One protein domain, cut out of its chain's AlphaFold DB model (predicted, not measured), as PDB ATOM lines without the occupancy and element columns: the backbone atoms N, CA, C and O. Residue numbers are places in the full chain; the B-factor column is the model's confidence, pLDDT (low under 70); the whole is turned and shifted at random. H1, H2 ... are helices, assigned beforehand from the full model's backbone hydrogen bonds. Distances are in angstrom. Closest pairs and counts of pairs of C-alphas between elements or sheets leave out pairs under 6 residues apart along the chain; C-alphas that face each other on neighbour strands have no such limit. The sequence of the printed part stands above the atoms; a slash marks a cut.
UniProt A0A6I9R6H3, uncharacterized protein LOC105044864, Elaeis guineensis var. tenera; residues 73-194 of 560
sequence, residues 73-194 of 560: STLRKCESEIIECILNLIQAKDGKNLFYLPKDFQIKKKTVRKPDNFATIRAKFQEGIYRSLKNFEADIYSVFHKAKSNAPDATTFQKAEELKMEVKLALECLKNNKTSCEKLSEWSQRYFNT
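What this domain is: This is residues 73 to 194 of the 560 residues of the protein "uncharacterized protein LOC105044864" of Elaeis guineensis var. tenera (UniProt A0A6I9R6H3). Five helices run roughly side by side: the longest, H4, makes a bundle with H1 and H3, short H2 packs on H3, H5 packs on H1, and loop residues 104 to 111 stick out. The 122 printed residues hold, in order, H1 to H5 and no named strand: all helix. The whole is compact, radius of gyration of the C-alphas 14.7 A, spanning 42 by 32 by 20 A.

How they stand to each other: H4, residues 155 to 176, forms a hairpin with H3, residues 133 to 147, whose residues 141 to 147 alone touch it; the closest C-alphas, Phe 144 and Ala 160, are 5.5 A apart. H1, residues 73 to 93, touches H4, opposite ways, at a shallow tilt of 27 degrees; the closest C-alphas, Ile 86 and Val 167, are 6.7 A apart. With residues 81 to 89 alone H1 touches H5, residues 182 to 194, the same way at 5 degrees; closest C-alphas Cys 85 and Ser 188, 6.7 A. H2, residues 118 to 126, touches H3; closest C-alphas Ile 121 and Asp 139, 7.2 A. O i to N i+4 pairs are within hydrogen-bond range throughout H1 to H4, 8 of 9 in H5.

Where its parts are: H1, 30.7 A long, begins at C-alpha 73 (2.277, 50.783, -34.240); H4 spans 31.7 A; H5 ends at C-alpha 194 (27.437, 39.684, -17.987).

The domain as a whole: The printed part has no cut. The H1 to H2 link is long, 24 residues. Residues 105 to 112 and 178 to 181 have pLDDT under 70.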
ATOM      1  N   SER A  73       1.850  52.145 -33.902       84.69
ATOM      2  CA  SER A  73       2.277  50.783 -34.240       84.69
ATOM      3  C   SER A  73       3.717  50.475 -33.818       84.69
ATOM      4  O   SER A  73       3.945  49.437 -33.197       84.69
ATOM      5  N   THR A  74       4.681  51.363 -34.089       84.06
ATOM      6  CA  THR A  74       6.086  51.157 -33.691       84.06
ATOM      7  C   THR A  74       6.234  51.221 -32.177       84.06
ATOM      8  O   THR A  74       6.906  50.371 -31.599       84.06
ATOM      9  N   LEU A  75       5.504  52.127 -31.514       84.31
ATOM     10  CA  LEU A  75       5.439  52.180 -30.053       84.31
ATOM     11  C   LEU A  75       4.922  50.865 -29.439       84.31
ATOM     12  O   LEU A  75       5.519  50.370 -28.488       84.31
ATOM     13  N   ARG A  76       3.849  50.268 -29.980       85.75
ATOM     14  CA  ARG A  76       3.342  48.976 -29.478       85.75
ATOM     15  C   ARG A  76       4.336  47.837 -29.682       85.75
ATOM     16  O   ARG A  76       4.502  47.034 -28.771       85.75
ATOM     17  N   LYS A  77       5.006  47.784 -30.840       88.25
ATOM     18  CA  LYS A  77       6.046  46.780 -31.114       88.25
ATOM     19  C   LYS A  77       7.181  46.876 -30.086       88.25
ATOM     20  O   LYS A  77       7.554  45.877 -29.476       88.25
ATOM     21  N   CYS A  78       7.634  48.098 -29.821       89.25
ATOM     22  CA  CYS A  78       8.594  48.404 -28.770       89.25
ATOM     23  C   CYS A  78       8.126  47.960 -27.374       89.25
ATOM     24  O   CYS A  78       8.888  47.330 -26.648       89.25
ATOM     25  N   GLU A  79       6.873  48.229 -26.986       92.75
ATOM     26  CA  GLU A  79       6.349  47.764 -25.693       92.75
ATOM     27  C   GLU A  79       6.316  46.228 -25.590       92.75
ATOM     28  O   GLU A  79       6.645  45.701 -24.528       92.75
ATOM     29  N   SER A  80       5.994  45.495 -26.666       93.81
ATOM     30  CA  SER A  80       6.075  44.026 -26.653       93.81
ATOM     31  C   SER A  80       7.507  43.500 -26.512       93.81
ATOM     32  O   SER A  80       7.736  42.603 -25.704       93.81
ATOM     33  N   GLU A  81       8.476  44.093 -27.219       92.69
ATOM     34  CA  GLU A  81       9.898  43.723 -27.129       92.69
ATOM     35  C   GLU A  81      10.458  43.991 -25.709       92.69
ATOM     36  O   GLU A  81      11.177  43.158 -25.151       92.69
ATOM     37  N   ILE A  82      10.052  45.098 -25.065       92.88
ATOM     38  CA  ILE A  82      10.363  45.412 -23.655       92.88
ATOM     39  C   ILE A  82       9.804  44.344 -22.705       92.88
ATOM     40  O   ILE A  82      10.518  43.864 -21.821       92.88
ATOM     41  N   ILE A  83       8.525  43.985 -22.861       95.81
ATOM     42  CA  ILE A  83       7.844  43.020 -21.988       95.81
ATOM     43  C   ILE A  83       8.505  41.643 -22.084       95.81
ATOM     44  O   ILE A  83       8.788  41.025 -21.054       95.81
ATOM     45  N   GLU A  84       8.797  41.176 -23.298       95.25
ATOM     46  CA  GLU A  84       9.475  39.899 -23.519       95.25
ATOM     47  C   GLU A  84      10.880  39.883 -22.904       95.25
ATOM     48  O   GLU A  84      11.233  38.940 -22.192       95.25
ATOM     49  N   CYS A  85      11.656  40.954 -23.103       94.25
ATOM     50  CA  CYS A  85      12.991  41.095 -22.529       94.25
ATOM     51  C   CYS A  85      12.965  41.004 -20.990       94.25
ATOM     52  O   CYS A  85      13.725  40.233 -20.400       94.25
ATOM     53  N   ILE A  86      12.031  41.703 -20.337       95.50
ATOM     54  CA  ILE A  86      11.854  41.664 -18.876       95.50
ATOM     55  C   ILE A  86      11.380  40.281 -18.397       95.50
ATOM     56  O   ILE A  86      11.855  39.794 -17.372       95.50
ATOM     57  N   LEU A  87      10.481  39.610 -19.123       96.44
ATOM     58  CA  LEU A  87      10.036  38.256 -18.770       96.44
ATOM     59  C   LEU A  87      11.163  37.221 -18.884       96.44
ATOM     60  O   LEU A  87      11.267  36.336 -18.033       96.44
ATOM     61  N   ASN A  88      12.027  37.347 -19.892       94.88
ATOM     62  CA  ASN A  88      13.213  36.505 -20.047       94.88
ATOM     63  C   ASN A  88      14.239  36.783 -18.931       94.88
ATOM     64  O   ASN A  88      14.792  35.842 -18.363       94.88
ATOM     65  N   LEU A  89      14.429  38.055 -18.554       94.56
ATOM     66  CA  LEU A  89      15.300  38.475 -17.450       94.56
ATOM     67  C   LEU A  89      14.875  37.827 -16.129       94.56
ATOM     68  O   LEU A  89      15.672  37.156 -15.472       94.56
ATOM     69  N   ILE A  90      13.603  37.996 -15.764       95.75
ATOM     70  CA  ILE A  90      13.041  37.453 -14.525       95.75
ATOM     71  C   ILE A  90      13.183  35.932 -14.493       95.75
ATOM     72  O   ILE A  90      13.590  35.381 -13.476       95.75
ATOM     73  N   GLN A  91      12.891  35.252 -15.604       94.81
ATOM     74  CA  GLN A  91      12.970  33.795 -15.692       94.81
ATOM     75  C   GLN A  91      14.410  33.271 -15.556       94.81
ATOM     76  O   GLN A  91      14.627  32.275 -14.871       94.81
ATOM     77  N   ALA A  92      15.404  33.952 -16.136       93.81
ATOM     78  CA  ALA A  92      16.815  33.587 -15.972       93.81
ATOM     79  C   ALA A  92      17.322  33.798 -14.528       93.81
ATOM     80  O   ALA A  92      18.180  33.056 -14.042       93.81
ATOM     81  N   LYS A  93      16.789  34.810 -13.831       93.69
ATOM     82  CA  LYS A  93      17.174  35.177 -12.459       93.69
ATOM     83  C   LYS A  93      16.407  34.398 -11.381       93.69
ATOM     84  O   LYS A  93      16.973  34.137 -10.316       93.69
ATOM     85  N   ASP A  94      15.173  33.963 -11.644       94.75
ATOM     86  CA  ASP A  94      14.396  33.025 -10.815       94.75
ATOM     87  C   ASP A  94      14.827  31.566 -11.060       94.75
ATOM     88  O   ASP A  94      14.016  30.677 -11.300       94.75
ATOM     89  N   GLY A  95      16.131  31.284 -10.962       89.56
ATOM     90  CA  GLY A  95      16.704  29.953 -11.226       89.56
ATOM     91  C   GLY A  95      16.266  28.831 -10.268       89.56
ATOM     92  O   GLY A  95      16.793  27.726 -10.344       89.56
ATOM     93  N   LYS A  96      15.336  29.108  -9.343       89.75
ATOM     94  CA  LYS A  96      14.667  28.135  -8.463       89.75
ATOM     95  C   LYS A  96      13.160  28.011  -8.755       89.75
ATOM     96  O   LYS A  96      12.477  27.298  -8.027       89.75
ATOM     97  N   ASN A  97      12.648  28.694  -9.785       90.75
ATOM     98  CA  ASN A  97      11.231  28.759 -10.162       90.75
ATOM     99  C   ASN A  97      10.294  29.137  -8.993       90.75
ATOM    100  O   ASN A  97       9.154  28.673  -8.933       90.75
ATOM    101  N   LEU A  98      10.759  29.976  -8.055       91.19
ATOM    102  CA  LEU A  98      10.028  30.356  -6.834       91.19
ATOM    103  C   LEU A  98       8.759  31.165  -7.128       91.19
ATOM    104  O   LEU A  98       7.845  31.204  -6.298       91.19
ATOM    105  N   PHE A  99       8.733  31.824  -8.285       93.06
ATOM    106  CA  PHE A  99       7.664  32.702  -8.743       93.06
ATOM    107  C   PHE A  99       7.169  32.346 -10.145       93.06
ATOM    108  O   PHE A  99       6.132  32.860 -10.559       93.06
ATOM    109  N   TYR A 100       7.892  31.507 -10.894       89.69
ATOM    110  CA  TYR A 100       7.466  31.083 -12.226       89.69
ATOM    111  C   TYR A 100       6.194  30.228 -12.175       89.69
ATOM    112  O   TYR A 100       5.224  30.538 -12.866       89.69
ATOM    113  N   LEU A 101       6.164  29.200 -11.320       87.00
ATOM    114  CA  LEU A 101       5.047  28.256 -11.210       87.00
ATOM    115  C   LEU A 101       4.041  28.652 -10.108       87.00
ATOM    116  O   LEU A 101       4.429  29.237  -9.092       87.00
ATOM    117  N   PRO A 102       2.744  28.312 -10.254       82.62
ATOM    118  CA  PRO A 102       1.808  28.340  -9.135       82.62
ATOM    119  C   PRO A 102       2.280  27.370  -8.044       82.62
ATOM    120  O   PRO A 102       2.557  26.211  -8.339       82.62
ATOM    121  N   LYS A 103       2.329  27.816  -6.781       77.69
ATOM    122  CA  LYS A 103       2.672  26.931  -5.649       77.69
ATOM    123  C   LYS A 103       1.627  25.833  -5.420       77.69
ATOM    124  O   LYS A 103       1.981  24.740  -4.998       77.69
ATOM    125  N   ASP A 104       0.367  26.126  -5.742       76.62
ATOM    126  CA  ASP A 104      -0.753  25.203  -5.612       76.62
ATOM    127  C   ASP A 104      -1.273  24.800  -6.999       76.62
ATOM    128  O   ASP A 104      -2.003  25.551  -7.649       76.62
ATOM    129  N   PHE A 105      -0.968  23.575  -7.435       60.34
ATOM    130  CA  PHE A 105      -1.528  22.965  -8.654       60.34
ATOM    131  C   PHE A 105      -3.015  22.567  -8.516       60.34
ATOM    132  O   PHE A 105      -3.581  21.915  -9.391       60.34
ATOM    133  N   GLN A 106      -3.675  22.970  -7.425       58.50
ATOM    134  CA  GLN A 106      -5.107  22.790  -7.160       58.50
ATOM    135  C   GLN A 106      -5.937  23.744  -8.043       58.50
ATOM    136  O   GLN A 106      -6.591  24.675  -7.562       58.50
ATOM    137  N   ILE A 107      -5.890  23.526  -9.363       52.97
ATOM    138  CA  ILE A 107      -6.494  24.373 -10.402       52.97
ATOM    139  C   ILE A 107      -8.024  24.245 -10.368       52.97
ATOM    140  O   ILE A 107      -8.664  23.606 -11.204       52.97
ATOM    141  N   LYS A 108      -8.658  24.947  -9.428       57.03
ATOM    142  CA  LYS A 108     -10.026  25.423  -9.640       57.03
ATOM    143  C   LYS A 108      -9.936  26.555 -10.658       57.03
ATOM    144  O   LYS A 108      -9.362  27.595 -10.345       57.03
ATOM    145  N   LYS A 109     -10.507  26.356 -11.857       60.75
ATOM    146  CA  LYS A 109     -10.573  27.323 -12.978       60.75
ATOM    147  C   LYS A 109     -11.398  28.584 -12.639       60.75
ATOM    148  O   LYS A 109     -12.377  28.906 -13.307       60.75
ATOM    149  N   LYS A 110     -11.030  29.309 -11.584       61.06
ATOM    150  CA  LYS A 110     -11.481  30.680 -11.345       61.06
ATOM    151  C   LYS A 110     -10.728  31.582 -12.311       61.06
ATOM    152  O   LYS A 110      -9.513  31.476 -12.413       61.06
ATOM    153  N   THR A 111     -11.430  32.489 -12.978       61.62
ATOM    154  CA  THR A 111     -10.820  33.509 -13.838       61.62
ATOM    155  C   THR A 111      -9.884  34.386 -12.998       61.62
ATOM    156  O   THR A 111     -10.337  35.248 -12.240       61.62
ATOM    157  N   VAL A 112      -8.574  34.128 -13.073       59.09
ATOM    158  CA  VAL A 112      -7.553  34.766 -12.229       59.09
ATOM    159  C   VAL A 112      -7.365  36.219 -12.673       59.09
ATOM    160  O   VAL A 112      -6.593  36.542 -13.572       59.09
ATOM    161  N   ARG A 113      -8.127  37.127 -12.049       76.00
ATOM    162  CA  ARG A 113      -8.194  38.550 -12.430       76.00
ATOM    163  C   ARG A 113      -6.909  39.338 -12.121       76.00
ATOM    164  O   ARG A 113      -6.724  40.415 -12.680       76.00
ATOM    165  N   LYS A 114      -6.040  38.816 -11.250       87.62
ATOM    166  CA  LYS A 114      -4.704  39.341 -10.919       87.62
ATOM    167  C   LYS A 114      -3.702  38.185 -10.984       87.62
ATOM    168  O   LYS A 114      -3.985  37.178 -10.343       87.62
ATOM    169  N   PRO A 115      -2.597  38.283 -11.739       90.56
ATOM    170  CA  PRO A 115      -1.664  37.173 -11.885       90.56
ATOM    171  C   PRO A 115      -0.930  36.893 -10.574       90.56
ATOM    172  O   PRO A 115      -0.472  37.802  -9.890       90.56
ATOM    173  N   ASP A 116      -0.801  35.610 -10.254       91.00
ATOM    174  CA  ASP A 116      -0.192  35.138  -9.008       91.00
ATOM    175  C   ASP A 116       1.269  34.681  -9.170       91.00
ATOM    176  O   ASP A 116       1.950  34.439  -8.173       91.00
ATOM    177  N   ASN A 117       1.732  34.520 -10.411       94.94
ATOM    178  CA  ASN A 117       3.033  33.963 -10.792       94.94
ATOM    179  C   ASN A 117       3.440  34.457 -12.195       94.94
ATOM    180  O   ASN A 117       2.599  34.934 -12.966       94.94
ATOM    181  N   PHE A 118       4.723  34.328 -12.543       96.31
ATOM    182  CA  PHE A 118       5.250  34.802 -13.825       96.31
ATOM    183  C   PHE A 118       4.790  33.970 -15.026       96.31
ATOM    184  O   PHE A 118       4.652  34.547 -16.102       96.31
ATOM    185  N   ALA A 119       4.453  32.683 -14.870       95.06
ATOM    186  CA  ALA A 119       3.820  31.918 -15.950       95.06
ATOM    187  C   ALA A 119       2.464  32.522 -16.362       95.06
ATOM    188  O   ALA A 119       2.182  32.636 -17.551       95.06
ATOM    189  N   THR A 120       1.660  33.003 -15.404       95.38
ATOM    190  CA  THR A 120       0.386  33.691 -15.687       95.38
ATOM    191  C   THR A 120       0.621  35.026 -16.398       95.38
ATOM    192  O   THR A 120      -0.118  35.363 -17.318       95.38
ATOM    193  N   ILE A 121       1.662  35.783 -16.025       96.94
ATOM    194  CA  ILE A 121       2.035  37.017 -16.741       96.94
ATOM    195  C   ILE A 121       2.502  36.686 -18.166       96.94
ATOM    196  O   ILE A 121       2.051  37.324 -19.114       96.94
ATOM    197  N   ARG A 122       3.337  35.655 -18.353       96.75
ATOM    198  CA  ARG A 122       3.780  35.217 -19.686       96.75
ATOM    199  C   ARG A 122       2.602  34.742 -20.547       96.75
ATOM    200  O   ARG A 122       2.543  35.124 -21.709       96.75
ATOM    201  N   ALA A 123       1.632  34.016 -19.988       95.50
ATOM    202  CA  ALA A 123       0.399  33.641 -20.689       95.50
ATOM    203  C   ALA A 123      -0.411  34.875 -21.127       95.50
ATOM    204  O   ALA A 123      -0.677  35.041 -22.315       95.50
ATOM    205  N   LYS A 124      -0.689  35.816 -20.211       96.12
ATOM    206  CA  LYS A 124      -1.384  37.081 -20.530       96.12
ATOM    207  C   LYS A 124      -0.651  37.924 -21.583       96.12
ATOM    208  O   LYS A 124      -1.293  38.664 -22.327       96.12
ATOM    209  N   PHE A 125       0.678  37.834 -21.650       96.88
ATOM    210  CA  PHE A 125       1.472  38.470 -22.699       96.88
ATOM    211  C   PHE A 125       1.277  37.796 -24.063       96.88
ATOM    212  O   PHE A 125       0.969  38.495 -25.025       96.88
ATOM    213  N   GLN A 126       1.363  36.463 -24.137       96.44
ATOM    214  CA  GLN A 126       1.120  35.702 -25.374       96.44
ATOM    215  C   GLN A 126      -0.332  35.840 -25.876       96.44
ATOM    216  O   GLN A 126      -0.573  35.903 -27.076       96.44
ATOM    217  N   GLU A 127      -1.300  35.987 -24.967       95.69
ATOM    218  CA  GLU A 127      -2.706  36.305 -25.273       95.69
ATOM    219  C   GLU A 127      -2.931  37.769 -25.725       95.69
ATOM    220  O   GLU A 127      -4.060  38.164 -26.016       95.69
ATOM    221  N   GLY A 128      -1.893  38.615 -25.755       95.56
ATOM    222  CA  GLY A 128      -1.998  40.020 -26.168       95.56
ATOM    223  C   GLY A 128      -2.784  40.920 -25.201       95.56
ATOM    224  O   GLY A 128      -3.226  42.008 -25.582       95.56
ATOM    225  N   ILE A 129      -2.972  40.509 -23.940       95.81
ATOM    226  CA  ILE A 129      -3.768  41.258 -22.947       95.81
ATOM    227  C   ILE A 129      -3.077  42.572 -22.539       95.81
ATOM    228  O   ILE A 129      -3.747  43.560 -22.208       95.81
ATOM    229  N   TYR A 130      -1.744  42.629 -22.587       97.00
ATOM    230  CA  TYR A 130      -0.978  43.834 -22.255       97.00
ATOM    231  C   TYR A 130      -1.001  44.870 -23.384       97.00
ATOM    232  O   TYR A 130      -0.076  44.996 -24.175       97.00
ATOM    233  N   ARG A 131      -2.064  45.683 -23.396       93.44
ATOM    234  CA  ARG A 131      -2.221  46.852 -24.286       93.44
ATOM    235  C   ARG A 131      -1.301  48.042 -23.965       93.44
ATOM    236  O   ARG A 131      -1.371  49.043 -24.672       93.44
ATOM    237  N   SER A 132      -0.554  47.986 -22.863       94.75
ATOM    238  CA  SER A 132       0.395  49.021 -22.444       94.75
ATOM    239  C   SER A 132       1.401  48.467 -21.438       94.75
ATOM    240  O   SER A 132       1.062  47.588 -20.632       94.75
ATOM    241  N   LEU A 133       2.603  49.049 -21.399       95.06
ATOM    242  CA  LEU A 133       3.636  48.682 -20.425       95.06
ATOM    243  C   LEU A 133       3.170  48.876 -18.967       95.06
ATOM    244  O   LEU A 133       3.539  48.107 -18.083       95.06
ATOM    245  N   LYS A 134       2.287  49.853 -18.716       96.00
ATOM    246  CA  LYS A 134       1.718  50.143 -17.386       96.00
ATOM    247  C   LYS A 134       0.858  48.997 -16.835       96.00
ATOM    248  O   LYS A 134       0.866  48.755 -15.630       96.00
ATOM    249  N   ASN A 135       0.123  48.289 -17.697       96.00
ATOM    250  CA  ASN A 135      -0.696  47.146 -17.278       96.00
ATOM    251  C   ASN A 135       0.183  45.950 -16.878       96.00
ATOM    252  O   ASN A 135      -0.108  45.272 -15.897       96.00
ATOM    253  N   PHE A 136       1.269  45.726 -17.621       97.38
ATOM    254  CA  PHE A 136       2.280  44.713 -17.318       97.38
ATOM    255  C   PHE A 136       3.032  45.020 -16.016       97.38
ATOM    256  O   PHE A 136       3.160  44.155 -15.153       97.38
ATOM    257  N   GLU A 137       3.459  46.270 -15.836       97.19
ATOM    258  CA  GLU A 137       4.157  46.745 -14.639       97.19
ATOM    259  C   GLU A 137       3.316  46.558 -13.361       97.19
ATOM    260  O   GLU A 137       3.815  46.051 -12.355       97.19
ATOM    261  N   ALA A 138       2.020  46.889 -13.407       97.06
ATOM    262  CA  ALA A 138       1.101  46.674 -12.289       97.06
ATOM    263  C   ALA A 138       0.933  45.184 -11.930       97.06
ATOM    264  O   ALA A 138       0.914  44.825 -10.750       97.06
ATOM    265  N   ASP A 139       0.843  44.321 -12.942       97.62
ATOM    266  CA  ASP A 139       0.733  42.873 -12.772       97.62
ATOM    267  C   ASP A 139       2.020  42.271 -12.178       97.62
ATOM    268  O   ASP A 139       1.944  41.521 -11.202       97.62
ATOM    269  N   ILE A 140       3.200  42.659 -12.674       97.19
ATOM    270  CA  ILE A 140       4.502  42.248 -12.123       97.19
ATOM    271  C   ILE A 140       4.646  42.647 -10.653       97.19
ATOM    272  O   ILE A 140       4.974  41.806  -9.811       97.19
ATOM    273  N   TYR A 141       4.367  43.908 -10.309       97.44
ATOM    274  CA  TYR A 141       4.486  44.350  -8.920       97.44
ATOM    275  C   TYR A 141       3.467  43.665  -8.004       97.44
ATOM    276  O   TYR A 141       3.740  43.530  -6.811       97.44
ATOM    277  N   SER A 142       2.340  43.167  -8.530       96.81
ATOM    278  CA  SER A 142       1.392  42.372  -7.743       96.81
ATOM    279  C   SER A 142       1.962  41.008  -7.327       96.81
ATOM    280  O   SER A 142       1.786  40.617  -6.170       96.81
ATOM    281  N   VAL A 143       2.741  40.345  -8.195       96.56
ATOM    282  CA  VAL A 143       3.456  39.094  -7.871       96.56
ATOM    283  C   VAL A 143       4.512  39.348  -6.792       96.56
ATOM    284  O   VAL A 143       4.533  38.653  -5.773       96.56
ATOM    285  N   PHE A 144       5.325  40.400  -6.939       97.00
ATOM    286  CA  PHE A 144       6.307  40.783  -5.915       97.00
ATOM    287  C   PHE A 144       5.652  41.184  -4.583       97.00
ATOM    288  O   PHE A 144       6.137  40.804  -3.520       97.00
ATOM    289  N   HIS A 145       4.525  41.899  -4.608       95.94
ATOM    290  CA  HIS A 145       3.778  42.250  -3.398       95.94
ATOM    291  C   HIS A 145       3.222  41.007  -2.688       95.94
ATOM    292  O   HIS A 145       3.284  40.918  -1.462       95.94
ATOM    293  N   LYS A 146       2.705  40.022  -3.436       94.19
ATOM    294  CA  LYS A 146       2.251  38.741  -2.875       94.19
ATOM    295  C   LYS A 146       3.417  37.953  -2.271       94.19
ATOM    296  O   LYS A 146       3.292  37.415  -1.174       94.19
ATOM    297  N   ALA A 147       4.577  37.945  -2.929       93.44
ATOM    298  CA  ALA A 147       5.798  37.359  -2.383       93.44
ATOM    299  C   ALA A 147       6.280  38.063  -1.100       93.44
ATOM    300  O   ALA A 147       6.764  37.402  -0.184       93.44
ATOM    301  N   LYS A 148       6.067  39.378  -0.985       91.88
ATOM    302  CA  LYS A 148       6.377  40.167   0.215       91.88
ATOM    303  C   LYS A 148       5.497  39.836   1.431       91.88
ATOM    304  O   LYS A 148       5.842  40.212   2.542       91.88
ATOM    305  N   SER A 149       4.377  39.131   1.245       91.75
ATOM    306  CA  SER A 149       3.528  38.660   2.354       91.75
ATOM    307  C   SER A 149       4.095  37.437   3.094       91.75
ATOM    308  O   SER A 149       3.531  37.036   4.108       91.75
ATOM    309  N   ASN A 150       5.192  36.839   2.609       88.06
ATOM    310  CA  ASN A 150       5.956  35.844   3.371       88.06
ATOM    311  C   ASN A 150       6.810  36.539   4.450       88.06
ATOM    312  O   ASN A 150       7.051  37.744   4.379       88.06
ATOM    313  N   ALA A 151       7.294  35.777   5.434       88.88
ATOM    314  CA  ALA A 151       8.190  36.299   6.467       88.88
ATOM    315  C   ALA A 151       9.482  36.904   5.850       88.88
ATOM    316  O   ALA A 151       9.947  36.412   4.818       88.88
ATOM    317  N   PRO A 152      10.055  37.981   6.425       88.06
ATOM    318  CA  PRO A 152      11.140  38.751   5.798       88.06
ATOM    319  C   PRO A 152      12.484  38.006   5.714       88.06
ATOM    320  O   PRO A 152      13.347  38.351   4.907       88.06
ATOM    321  N   ASP A 153      12.658  36.980   6.540       84.69
ATOM    322  CA  ASP A 153      13.761  36.020   6.541       84.69
ATOM    323  C   ASP A 153      13.600  34.915   5.482       84.69
ATOM    324  O   ASP A 153      14.578  34.261   5.114       84.69
ATOM    325  N   ALA A 154      12.395  34.720   4.936       93.44
ATOM    326  CA  ALA A 154      12.158  33.729   3.902       93.44
ATOM    327  C   ALA A 154      12.938  34.070   2.623       93.44
ATOM    328  O   ALA A 154      12.879  35.183   2.095       93.44
ATOM    329  N   THR A 155      13.581  33.062   2.033       93.00
ATOM    330  CA  THR A 155      14.310  33.187   0.756       93.00
ATOM    331  C   THR A 155      13.439  33.740  -0.380       93.00
ATOM    332  O   THR A 155      13.935  34.429  -1.269       93.00
ATOM    333  N   THR A 156      12.125  33.498  -0.324       92.69
ATOM    334  CA  THR A 156      11.132  34.065  -1.252       92.69
ATOM    335  C   THR A 156      10.907  35.567  -1.069       92.69
ATOM    336  O   THR A 156      10.680  36.254  -2.059       92.69
ATOM    337  N   PHE A 157      11.003  36.112   0.145       95.50
ATOM    338  CA  PHE A 157      10.935  37.558   0.367       95.50
ATOM    339  C   PHE A 157      12.188  38.237  -0.197       95.50
ATOM    340  O   PHE A 157      12.091  39.173  -0.991       95.50
ATOM    341  N   GLN A 158      13.367  37.715   0.159       95.56
ATOM    342  CA  GLN A 158      14.655  38.269  -0.266       95.56
ATOM    343  C   GLN A 158      14.795  38.259  -1.794       95.56
ATOM    344  O   GLN A 158      15.091  39.294  -2.392       95.56
ATOM    345  N   LYS A 159      14.489  37.126  -2.444       95.25
ATOM    346  CA  LYS A 159      14.574  37.014  -3.907       95.25
ATOM    347  C   LYS A 159      13.529  37.867  -4.634       95.25
ATOM    348  O   LYS A 159      13.802  38.338  -5.733       95.25
ATOM    349  N   ALA A 160      12.363  38.104  -4.029       96.25
ATOM    350  CA  ALA A 160      11.356  38.993  -4.601       96.25
ATOM    351  C   ALA A 160      11.796  40.464  -4.588       96.25
ATOM    352  O   ALA A 160      11.584  41.151  -5.581       96.25
ATOM    353  N   GLU A 161      12.419  40.952  -3.511       96.25
ATOM    354  CA  GLU A 161      12.961  42.320  -3.478       96.25
ATOM    355  C   GLU A 161      14.181  42.480  -4.408       96.25
ATOM    356  O   GLU A 161      14.271  43.492  -5.100       96.25
ATOM    357  N   GLU A 162      15.056  41.470  -4.519       95.81
ATOM    358  CA  GLU A 162      16.164  41.445  -5.495       95.81
ATOM    359  C   GLU A 162      15.645  41.589  -6.941       95.81
ATOM    360  O   GLU A 162      15.968  42.560  -7.629       95.81
ATOM    361  N   LEU A 163      14.766  40.677  -7.377       96.19
ATOM    362  CA  LEU A 163      14.173  40.693  -8.720       96.19
ATOM    363  C   LEU A 163      13.383  41.979  -8.991       96.19
ATOM    364  O   LEU A 163      13.449  42.533 -10.085       96.19
ATOM    365  N   LYS A 164      12.643  42.483  -8.001       96.94
ATOM    366  CA  LYS A 164      11.878  43.730  -8.110       96.94
ATOM    367  C   LYS A 164      12.777  44.936  -8.376       96.94
ATOM    368  O   LYS A 164      12.385  45.805  -9.151       96.94
ATOM    369  N   MET A 165      13.959  44.997  -7.760       96.00
ATOM    370  CA  MET A 165      14.932  46.061  -8.018       96.00
ATOM    371  C   MET A 165      15.533  45.950  -9.425       96.00
ATOM    372  O   MET A 165      15.602  46.960 -10.121       96.00
ATOM    373  N   GLU A 166      15.881  44.742  -9.882       94.88
ATOM    374  CA  GLU A 166      16.373  44.517 -11.251       94.88
ATOM    375  C   GLU A 166      15.330  44.896 -12.312       94.88
ATOM    376  O   GLU A 166      15.642  45.609 -13.264       94.88
ATOM    377  N   VAL A 167      14.073  44.485 -12.123       95.69
ATOM    378  CA  VAL A 167      12.971  44.805 -13.042       95.69
ATOM    379  C   VAL A 167      12.647  46.295 -13.035       95.69
ATOM    380  O   VAL A 167      12.384  46.860 -14.096       95.69
ATOM    381  N   LYS A 168      12.698  46.954 -11.872       96.00
ATOM    382  CA  LYS A 168      12.523  48.407 -11.790       96.00
ATOM    383  C   LYS A 168      13.621  49.136 -12.573       96.00
ATOM    384  O   LYS A 168      13.295  50.010 -13.373       96.00
ATOM    385  N   LEU A 169      14.886  48.751 -12.384       92.69
ATOM    386  CA  LEU A 169      16.021  49.330 -13.109       92.69
ATOM    387  C   LEU A 169      15.880  49.114 -14.622       92.69
ATOM    388  O   LEU A 169      16.012  50.065 -15.387       92.69
ATOM    389  N   ALA A 170      15.532  47.897 -15.053       91.12
ATOM    390  CA  ALA A 170      15.258  47.592 -16.456       91.12
ATOM    391  C   ALA A 170      14.127  48.470 -17.021       91.12
ATOM    392  O   ALA A 170      14.297  49.103 -18.060       91.12
ATOM    393  N   LEU A 171      12.995  48.581 -16.317       93.31
ATOM    394  CA  LEU A 171      11.880  49.440 -16.724       93.31
ATOM    395  C   LEU A 171      12.285  50.915 -16.827       93.31
ATOM    396  O   LEU A 171      11.874  51.572 -17.777       93.31
ATOM    397  N   GLU A 172      13.075  51.450 -15.894       91.81
ATOM    398  CA  GLU A 172      13.553  52.840 -15.940       91.81
ATOM    399  C   GLU A 172      14.533  53.064 -17.103       91.81
ATOM    400  O   GLU A 172      14.330  53.982 -17.900       91.81
ATOM    401  N   CYS A 173      15.519  52.180 -17.294       87.69
ATOM    402  CA  CYS A 173      16.429  52.226 -18.442       87.69
ATOM    403  C   CYS A 173      15.676  52.195 -19.782       87.69
ATOM    404  O   CYS A 173      16.010  52.954 -20.692       87.69
ATOM    405  N   LEU A 174      14.647  51.355 -19.907       85.69
ATOM    406  CA  LEU A 174      13.883  51.180 -21.145       85.69
ATOM    407  C   LEU A 174      12.849  52.295 -21.375       85.69
ATOM    408  O   LEU A 174      12.635  52.704 -22.514       85.69
ATOM    409  N   LYS A 175      12.261  52.857 -20.309       86.06
ATOM    410  CA  LYS A 175      11.408  54.058 -20.381       86.06
ATOM    411  C   LYS A 175      12.198  55.295 -20.812       86.06
ATOM    412  O   LYS A 175      11.664  56.103 -21.568       86.06
ATOM    413  N   ASN A 176      13.450  55.426 -20.374       85.69
ATOM    414  CA  ASN A 176      14.310  56.555 -20.732       85.69
ATOM    415  C   ASN A 176      14.879  56.415 -22.158       85.69
ATOM    416  O   ASN A 176      14.938  57.394 -22.893       85.69
ATOM    417  N   ASN A 177      15.206  55.194 -22.601       77.50
ATOM    418  CA  ASN A 177      15.699  54.903 -23.960       77.50
ATOM    419  C   ASN A 177      14.580  54.635 -24.992       77.50
ATOM    420  O   ASN A 177      14.791  53.941 -25.988       77.50
ATOM    421  N   LYS A 178      13.383  55.199 -24.782       65.75
ATOM    422  CA  LYS A 178      12.173  54.958 -25.595       65.75
ATOM    423  C   LYS A 178      12.321  55.296 -27.090       65.75
ATOM    424  O   LYS A 178      11.479  54.907 -27.892       65.75
ATOM    425  N   THR A 179      13.376  56.015 -27.467       57.22
ATOM    426  CA  THR A 179      13.703  56.403 -28.844       57.22
ATOM    427  C   THR A 179      14.379  55.308 -29.675       57.22
ATOM    428  O   THR A 179      14.435  55.460 -30.890       57.22
ATOM    429  N   SER A 180      14.872  54.210 -29.085       61.69
ATOM    430  CA  SER A 180      15.620  53.191 -29.841       61.69
ATOM    431  C   SER A 180      15.388  51.760 -29.345       61.69
ATOM    432  O   SER A 180      16.113  51.270 -28.477       61.69
ATOM    433  N   CYS A 181      14.442  51.050 -29.961       67.00
ATOM    434  CA  CYS A 181      14.261  49.609 -29.725       67.00
ATOM    435  C   CYS A 181      15.392  48.751 -30.311       67.00
ATOM    436  O   CYS A 181      15.625  47.639 -29.862       67.00
ATOM    437  N   GLU A 182      16.212  49.309 -31.196       74.44
ATOM    438  CA  GLU A 182      17.481  48.695 -31.602       74.44
ATOM    439  C   GLU A 182      18.450  48.529 -30.415       74.44
ATOM    440  O   GLU A 182      19.168  47.539 -30.342       74.44
ATOM    441  N   LYS A 183      18.401  49.414 -29.406       77.75
ATOM    442  CA  LYS A 183      19.214  49.268 -28.186       77.75
ATOM    443  C   LYS A 183      18.656  48.240 -27.194       77.75
ATOM    444  O   LYS A 183      19.368  47.890 -26.257       77.75
ATOM    445  N   LEU A 184      17.429  47.732 -27.366       79.25
ATOM    446  CA  LEU A 184      16.884  46.663 -26.511       79.25
ATOM    447  C   LEU A 184      17.619  45.343 -26.719       79.25
ATOM    448  O   LEU A 184      17.908  44.658 -25.743       79.25
ATOM    449  N   SER A 185      17.935  44.987 -27.967       76.62
ATOM    450  CA  SER A 185      18.675  43.759 -28.270       76.62
ATOM    451  C   SER A 185      20.110  43.840 -27.748       76.62
ATOM    452  O   SER A 185      20.566  42.896 -27.107       76.62
ATOM    453  N   GLU A 186      20.781  44.984 -27.912       83.38
ATOM    454  CA  GLU A 186      22.093  45.237 -27.306       83.38
ATOM    455  C   GLU A 186      22.051  45.206 -25.776       83.38
ATOM    456  O   GLU A 186      22.891  44.561 -25.154       83.38
ATOM    457  N   TRP A 187      21.088  45.892 -25.152       82.88
ATOM    458  CA  TRP A 187      20.938  45.911 -23.696       82.88
ATOM    459  C   TRP A 187      20.680  44.504 -23.155       82.88
ATOM    460  O   TRP A 187      21.349  44.082 -22.216       82.88
ATOM    461  N   SER A 188      19.780  43.759 -23.801       80.88
ATOM    462  CA  SER A 188      19.483  42.356 -23.513       80.88
ATOM    463  C   SER A 188      20.750  41.501 -23.601       80.88
ATOM    464  O   SER A 188      21.125  40.862 -22.620       80.88
ATOM    465  N   GLN A 189      21.474  41.551 -24.726       83.38
ATOM    466  CA  GLN A 189      22.724  40.806 -24.910       83.38
ATOM    467  C   GLN A 189      23.765  41.158 -23.846       83.38
ATOM    468  O   GLN A 189      24.290  40.255 -23.205       83.38
ATOM    469  N   ARG A 190      24.038  42.447 -23.606       81.62
ATOM    470  CA  ARG A 190      24.988  42.885 -22.571       81.62
ATOM    471  C   ARG A 190      24.571  42.362 -21.195       81.62
ATOM    472  O   ARG A 190      25.384  41.753 -20.507       81.62
ATOM    473  N   TYR A 191      23.301  42.529 -20.824       76.81
ATOM    474  CA  TYR A 191      22.784  42.112 -19.523       76.81
ATOM    475  C   TYR A 191      22.887  40.589 -19.316       76.81
ATOM    476  O   TYR A 191      23.363  40.137 -18.272       76.81
ATOM    477  N   PHE A 192      22.473  39.782 -20.299       79.31
ATOM    478  CA  PHE A 192      22.549  38.321 -20.205       79.31
ATOM    479  C   PHE A 192      23.985  37.792 -20.290       79.31
ATOM    480  O   PHE A 192      24.324  36.884 -19.533       79.31
ATOM    481  N   ASN A 193      24.847  38.377 -21.126       81.62
ATOM    482  CA  ASN A 193      26.250  37.971 -21.236       81.62
ATOM    483  C   ASN A 193      27.004  38.222 -19.921       81.62
ATOM    484  O   ASN A 193      27.643  37.307 -19.408       81.62
ATOM    485  N   THR A 194      26.843  39.399 -19.305       74.12
ATOM    486  CA  THR A 194      27.437  39.684 -17.987       74.12
ATOM    487  C   THR A 194      26.881  38.759 -16.895       74.12
ATOM    488  O   THR A 194      27.615  38.350 -15.997       74.12
TER     489      THR A 194